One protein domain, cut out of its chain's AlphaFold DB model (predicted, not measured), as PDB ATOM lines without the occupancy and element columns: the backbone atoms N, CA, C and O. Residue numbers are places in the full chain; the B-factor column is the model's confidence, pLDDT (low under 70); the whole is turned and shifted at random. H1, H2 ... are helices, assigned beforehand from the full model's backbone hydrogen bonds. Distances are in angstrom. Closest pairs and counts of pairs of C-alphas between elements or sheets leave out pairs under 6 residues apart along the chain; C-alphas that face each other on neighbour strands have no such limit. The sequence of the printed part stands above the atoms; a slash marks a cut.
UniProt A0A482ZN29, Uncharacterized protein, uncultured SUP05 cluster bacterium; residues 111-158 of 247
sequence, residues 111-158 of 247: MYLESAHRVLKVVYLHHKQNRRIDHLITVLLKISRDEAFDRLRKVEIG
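What this domain is: This is residues 111 to 158 of the 247 residues of an uncharacterized protein of uncultured SUP05 cluster bacterium (UniProt A0A482ZN29). A short helix, H1, stands crosswise to a long, nearly straight helix, H2, with its last turn near the first half of H2. The rest of H2 and the two residues after it, residues 144 to 158, stick out as a free arm. The printed part has 48 residues, all helix by class, H1 then H2, with no named strand. It is loose, with a radius of gyration of the C-alphas of 12.5 A, and spans 40 by 23 by 15 A.

How they stand to each other: H1, residues 111 to 124, and H2, residues 133 to 156, only just touch, with 3 pairs of C-alphas within 8 A. The closest C-alphas, of Tyr 124 and Val 139, are 6.8 A apart. Residues 120 to 124 alone touch residues 139 to 143 alone. Their lines are only just about perpendicular, at 70.3 degrees. In H1 and H2 every O i to N i+4 pair is within hydrogen-bond range.

Where its parts are: H1 runs 18.6 A from C-alpha 111 at (-11.139, -14.254, -17.749). H2 runs 35.0 A to C-alpha 156 at (-21.914, 7.053, -4.612).

The domain as a whole: The C-alphas of Asn 130 and Gly 158, the two farthest apart, are 40.4 A apart. The link from H1 to H2 is short, and the printed part has no cut. Residue 111 is under pLDDT 70.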
ATOM      1  N   MET A 111     -10.036 -14.391 -18.709       67.81
ATOM      2  CA  MET A 111     -11.139 -14.254 -17.749       67.81
ATOM      3  C   MET A 111     -11.909 -12.935 -17.893       67.81
ATOM      4  O   MET A 111     -13.136 -12.944 -17.848       67.81
ATOM      5  N   TYR A 112     -11.218 -11.812 -18.104       73.31
ATOM      6  CA  TYR A 112     -11.883 -10.518 -18.293       73.31
ATOM      7  C   TYR A 112     -12.680 -10.475 -19.597       73.31
ATOM      8  O   TYR A 112     -13.828 -10.036 -19.603       73.31
ATOM      9  N   LEU A 113     -12.091 -10.975 -20.684       76.81
ATOM     10  CA  LEU A 113     -12.738 -10.994 -21.991       76.81
ATOM     11  C   LEU A 113     -13.888 -12.008 -22.032       76.81
ATOM     12  O   LEU A 113     -14.952 -11.676 -22.537       76.81
ATOM     13  N   GLU A 114     -13.738 -13.195 -21.438       79.31
ATOM     14  CA  GLU A 114     -14.830 -14.168 -21.300       79.31
ATOM     15  C   GLU A 114     -15.950 -13.651 -20.402       79.31
ATOM     16  O   GLU A 114     -17.121 -13.858 -20.711       79.31
ATOM     17  N   SER A 115     -15.621 -12.944 -19.317       83.69
ATOM     18  CA  SER A 115     -16.624 -12.291 -18.473       83.69
ATOM     19  C   SER A 115     -17.416 -11.254 -19.277       83.69
ATOM     20  O   SER A 115     -18.646 -11.320 -19.327       83.69
ATOM     21  N   ALA A 116     -16.724 -10.371 -20.005       85.62
ATOM     22  CA  ALA A 116     -17.357  -9.387 -20.880       85.62
ATOM     23  C   ALA A 116     -18.194 -10.052 -21.991       85.62
ATOM     24  O   ALA A 116     -19.345  -9.679 -22.225       85.62
ATOM     25  N   HIS A 117     -17.665 -11.097 -22.635       87.00
ATOM     26  CA  HIS A 117     -18.380 -11.886 -23.638       87.00
ATOM     27  C   HIS A 117     -19.612 -12.582 -23.064       87.00
ATOM     28  O   HIS A 117     -20.630 -12.666 -23.750       87.00
ATOM     29  N   ARG A 118     -19.552 -13.089 -21.830       88.81
ATOM     30  CA  ARG A 118     -20.695 -13.708 -21.158       88.81
ATOM     31  C   ARG A 118     -21.777 -12.675 -20.885       88.81
ATOM     32  O   ARG A 118     -22.933 -12.951 -21.184       88.81
ATOM     33  N   VAL A 119     -21.425 -11.493 -20.382       90.88
ATOM     34  CA  VAL A 119     -22.382 -10.392 -20.195       90.88
ATOM     35  C   VAL A 119     -23.048 -10.047 -21.526       90.88
ATOM     36  O   VAL A 119     -24.273 -10.082 -21.624       90.88
ATOM     37  N   LEU A 120     -22.262  -9.835 -22.584       92.19
ATOM     38  CA  LEU A 120     -22.783  -9.561 -23.922       92.19
ATOM     39  C   LEU A 120     -23.739 -10.666 -24.405       92.19
ATOM     40  O   LEU A 120     -24.875 -10.385 -24.780       92.19
ATOM     41  N   LYS A 121     -23.305 -11.930 -24.374       90.38
ATOM     42  CA  LYS A 121     -24.077 -13.064 -24.903       90.38
ATOM     43  C   LYS A 121     -25.332 -13.364 -24.090       90.38
ATOM     44  O   LYS A 121     -26.367 -13.645 -24.682       90.38
ATOM     45  N   VAL A 122     -25.237 -13.354 -22.764       91.75
ATOM     46  CA  VAL A 122     -26.301 -13.827 -21.868       91.75
ATOM     47  C   VAL A 122     -27.249 -12.692 -21.496       91.75
ATOM     48  O   VAL A 122     -28.458 -12.835 -21.642       91.75
ATOM     49  N   VAL A 123     -26.705 -11.565 -21.031       92.19
ATOM     50  CA  VAL A 123     -27.501 -10.470 -20.455       92.19
ATOM     51  C   VAL A 123     -28.116  -9.608 -21.548       92.19
ATOM     52  O   VAL A 123     -29.294  -9.285 -21.467       92.19
ATOM     53  N   TYR A 124     -27.343  -9.256 -22.578       92.19
ATOM     54  CA  TYR A 124     -27.809  -8.317 -23.603       92.19
ATOM     55  C   TYR A 124     -28.365  -9.005 -24.850       92.19
ATOM     56  O   TYR A 124     -29.367  -8.561 -25.406       92.19
ATOM     57  N   LEU A 125     -27.723 -10.084 -25.309       91.44
ATOM     58  CA  LEU A 125     -28.150 -10.804 -26.512       91.44
ATOM     59  C   LEU A 125     -29.075 -11.991 -26.216       91.44
ATOM     60  O   LEU A 125     -29.672 -12.527 -27.150       91.44
ATOM     61  N   HIS A 126     -29.220 -12.401 -24.952       90.38
ATOM     62  CA  HIS A 126     -30.066 -13.528 -24.533       90.38
ATOM     63  C   HIS A 126     -29.827 -14.811 -25.347       90.38
ATOM     64  O   HIS A 126     -30.770 -15.473 -25.774       90.38
ATOM     65  N   HIS A 127     -28.562 -15.125 -25.630       89.75
ATOM     66  CA  HIS A 127     -28.119 -16.238 -26.478       89.75
ATOM     67  C   HIS A 127     -28.615 -16.211 -27.935       89.75
ATOM     68  O   HIS A 127     -28.343 -17.149 -28.685       89.75
ATOM     69  N   LYS A 128     -29.289 -15.142 -28.378       85.69
ATOM     70  CA  LYS A 128     -29.789 -15.021 -29.751       85.69
ATOM     71  C   LYS A 128     -28.632 -14.734 -30.710       85.69
ATOM     72  O   LYS A 128     -27.886 -13.771 -30.534       85.69
ATOM     73  N   GLN A 129     -28.496 -15.582 -31.725       79.50
ATOM     74  CA  GLN A 129     -27.464 -15.497 -32.763       79.50
ATOM     75  C   GLN A 129     -27.992 -14.767 -34.015       79.50
ATOM     76  O   GLN A 129     -29.167 -14.405 -34.069       79.50
ATOM     77  N   ASN A 130     -27.127 -14.526 -35.010       70.12
ATOM     78  CA  ASN A 130     -27.470 -13.920 -36.313       70.12
ATOM     79  C   ASN A 130     -28.184 -12.561 -36.226       70.12
ATOM     80  O   ASN A 130     -29.135 -12.275 -36.951       70.12
ATOM     81  N   ARG A 131     -27.718 -11.699 -35.321       73.94
ATOM     82  CA  ARG A 131     -28.154 -10.302 -35.277       73.94
ATOM     83  C   ARG A 131     -27.411  -9.497 -36.334       73.94
ATOM     84  O   ARG A 131     -26.224  -9.719 -36.566       73.94
ATOM     85  N   ARG A 132     -28.110  -8.539 -36.942       87.00
ATOM     86  CA  ARG A 132     -27.480  -7.554 -37.820       87.00
ATOM     87  C   ARG A 132     -26.396  -6.780 -37.058       87.00
ATOM     88  O   ARG A 132     -26.500  -6.589 -35.843       87.00
ATOM     89  N   ILE A 133     -25.376  -6.320 -37.779       88.50
ATOM     90  CA  ILE A 133     -24.229  -5.608 -37.199       88.50
ATOM     91  C   ILE A 133     -24.673  -4.316 -36.496       88.50
ATOM     92  O   ILE A 133     -24.178  -4.016 -35.414       88.50
ATOM     93  N   ASP A 134     -25.652  -3.595 -37.048       91.94
ATOM     94  CA  ASP A 134     -26.222  -2.386 -36.437       91.94
ATOM     95  C   ASP A 134     -26.766  -2.647 -35.028       91.94
ATOM     96  O   ASP A 134     -26.422  -1.927 -34.091       91.94
ATOM     97  N   HIS A 135     -27.515  -3.736 -34.841       90.00
ATOM     98  CA  HIS A 135     -28.016  -4.114 -33.523       90.00
ATOM     99  C   HIS A 135     -26.882  -4.415 -32.535       90.00
ATOM    100  O   HIS A 135     -26.959  -4.019 -31.371       90.00
ATOM    101  N   LEU A 136     -25.814  -5.085 -32.985       90.88
ATOM    102  CA  LEU A 136     -24.649  -5.347 -32.140       90.88
ATOM    103  C   LEU A 136     -23.983  -4.039 -31.692       90.88
ATOM    104  O   LEU A 136     -23.668  -3.901 -30.513       90.88
ATOM    105  N   ILE A 137     -23.819  -3.068 -32.594       92.44
ATOM    106  CA  ILE A 137     -23.264  -1.750 -32.256       92.44
ATOM    107  C   ILE A 137     -24.143  -1.058 -31.208       92.44
ATOM    108  O   ILE A 137     -23.628  -0.590 -30.193       92.44
ATOM    109  N   THR A 138     -25.468  -1.049 -31.392       94.12
ATOM    110  CA  THR A 138     -26.400  -0.479 -30.407       94.12
ATOM    111  C   THR A 138     -26.263  -1.148 -29.037       94.12
ATOM    112  O   THR A 138     -26.238  -0.462 -28.014       94.12
ATOM    113  N   VAL A 139     -26.135  -2.477 -29.000       93.19
ATOM    114  CA  VAL A 139     -25.936  -3.235 -27.757       93.19
ATOM    115  C   VAL A 139     -24.604  -2.885 -27.090       93.19
ATOM    116  O   VAL A 139     -24.580  -2.665 -25.882       93.19
ATOM    117  N   LEU A 140     -23.510  -2.781 -27.845       93.31
ATOM    118  CA  LEU A 140     -22.199  -2.406 -27.303       93.31
ATOM    119  C   LEU A 140     -22.208  -0.986 -26.715       93.31
ATOM    120  O   LEU A 140     -21.677  -0.767 -25.626       93.31
ATOM    121  N   LEU A 141     -22.869  -0.037 -27.383       94.50
ATOM    122  CA  LEU A 141     -23.062   1.318 -26.860       94.50
ATOM    123  C   LEU A 141     -23.907   1.321 -25.579       94.50
ATOM    124  O   LEU A 141     -23.620   2.076 -24.649       94.50
ATOM    125  N   LYS A 142     -24.931   0.461 -25.505       94.50
ATOM    126  CA  LYS A 142     -25.727   0.278 -24.287       94.50
ATOM    127  C   LYS A 142     -24.872  -0.269 -23.140       94.50
ATOM    128  O   LYS A 142     -24.884   0.325 -22.071       94.50
ATOM    129  N   ILE A 143     -24.069  -1.310 -23.382       94.19
ATOM    130  CA  ILE A 143     -23.138  -1.865 -22.384       94.19
ATOM    131  C   ILE A 143     -22.207  -0.776 -21.849       94.19
ATOM    132  O   ILE A 143     -22.046  -0.643 -20.640       94.19
ATOM    133  N   SER A 144     -21.624   0.041 -22.731       93.00
ATOM    134  CA  SER A 144     -20.730   1.123 -22.309       93.00
ATOM    135  C   SER A 144     -21.427   2.148 -21.408       93.00
ATOM    136  O   SER A 144     -20.807   2.655 -20.473       93.00
ATOM    137  N   ARG A 145     -22.697   2.466 -21.682       94.38
ATOM    138  CA  ARG A 145     -23.507   3.376 -20.863       94.38
ATOM    139  C   ARG A 145     -23.839   2.767 -19.505       94.38
ATOM    140  O   ARG A 145     -23.676   3.436 -18.488       94.38
ATOM    141  N   ASP A 146     -24.273   1.512 -19.500       94.06
ATOM    142  CA  ASP A 146     -24.662   0.797 -18.289       94.06
ATOM    143  C   ASP A 146     -23.445   0.625 -17.358       94.06
ATOM    144  O   ASP A 146     -23.554   0.887 -16.164       94.06
ATOM    145  N   GLU A 147     -22.251   0.334 -17.893       89.25
ATOM    146  CA  GLU A 147     -20.988   0.303 -17.129       89.25
ATOM    147  C   GLU A 147     -20.609   1.671 -16.539       89.25
ATOM    148  O   GLU A 147     -20.149   1.759 -15.394       89.25
ATOM    149  N   ALA A 148     -20.811   2.761 -17.289       89.44
ATOM    150  CA  ALA A 148     -20.561   4.111 -16.789       89.44
ATOM    151  C   ALA A 148     -21.506   4.462 -15.628       89.44
ATOM    152  O   ALA A 148     -21.058   4.975 -14.599       89.44
ATOM    153  N   PHE A 149     -22.790   4.130 -15.758       92.19
ATOM    154  CA  PHE A 149     -23.778   4.327 -14.700       92.19
ATOM    155  C   PHE A 149     -23.482   3.459 -13.471       92.19
ATOM    156  O   PHE A 149     -23.481   3.944 -12.339       92.19
ATOM    157  N   ASP A 150     -23.139   2.189 -13.680       88.06
ATOM    158  CA  ASP A 150     -22.748   1.272 -12.614       88.06
ATOM    159  C   ASP A 150     -21.512   1.762 -11.857       88.06
ATOM    160  O   ASP A 150     -21.427   1.599 -10.634       88.06
ATOM    161  N   ARG A 151     -20.555   2.381 -12.556       84.88
ATOM    162  CA  ARG A 151     -19.399   3.032 -11.934       84.88
ATOM    163  C   ARG A 151     -19.825   4.219 -11.071       84.88
ATOM    164  O   ARG A 151     -19.363   4.293  -9.936       84.88
ATOM    165  N   LEU A 152     -20.694   5.103 -11.566       86.88
ATOM    166  CA  LEU A 152     -21.213   6.237 -10.786       86.88
ATOM    167  C   LEU A 152     -21.928   5.755  -9.519       86.88
ATOM    168  O   LEU A 152     -21.586   6.184  -8.422       86.88
ATOM    169  N   ARG A 153     -22.821   4.767  -9.645       90.56
ATOM    170  CA  ARG A 153     -23.508   4.148  -8.503       90.56
ATOM    171  C   ARG A 153     -22.526   3.565  -7.482       90.56
ATOM    172  O   ARG A 153     -22.721   3.711  -6.281       90.56
ATOM    173  N   LYS A 154     -21.472   2.874  -7.940       85.38
ATOM    174  CA  LYS A 154     -20.435   2.314  -7.052       85.38
ATOM    175  C   LYS A 154     -19.695   3.417  -6.294       85.38
ATOM    176  O   LYS A 154     -19.444   3.236  -5.107       85.38
ATOM    177  N   VAL A 155     -19.376   4.528  -6.956       82.38
ATOM    178  CA  VAL A 155     -18.740   5.692  -6.321       82.38
ATOM    179  C   VAL A 155     -19.653   6.293  -5.253       82.38
ATOM    180  O   VAL A 155     -19.185   6.508  -4.141       82.38
ATOM    181  N   GLU A 156     -20.943   6.464  -5.546       85.06
ATOM    182  CA  GLU A 156     -21.914   7.053  -4.612       85.06
ATOM    183  C   GLU A 156     -22.096   6.216  -3.337       85.06
ATOM    184  O   GLU A 156     -22.149   6.736  -2.230       85.06
ATOM    185  N   ILE A 157     -22.102   4.887  -3.472       87.38
ATOM    186  CA  ILE A 157     -22.184   3.953  -2.333       87.38
ATOM    187  C   ILE A 157     -20.832   3.851  -1.585       87.38
ATOM    188  O   ILE A 157     -20.696   3.112  -0.613       87.38
ATOM    189  N   GLY A 158     -19.788   4.547  -2.045       78.44
ATOM    190  CA  GLY A 158     -18.448   4.482  -1.460       78.44
ATOM    191  C   GLY A 158     -17.713   3.167  -1.739       78.44
ATOM    192  O   GLY A 158     -16.731   2.844  -1.064       78.44
TER     193      GLY A 158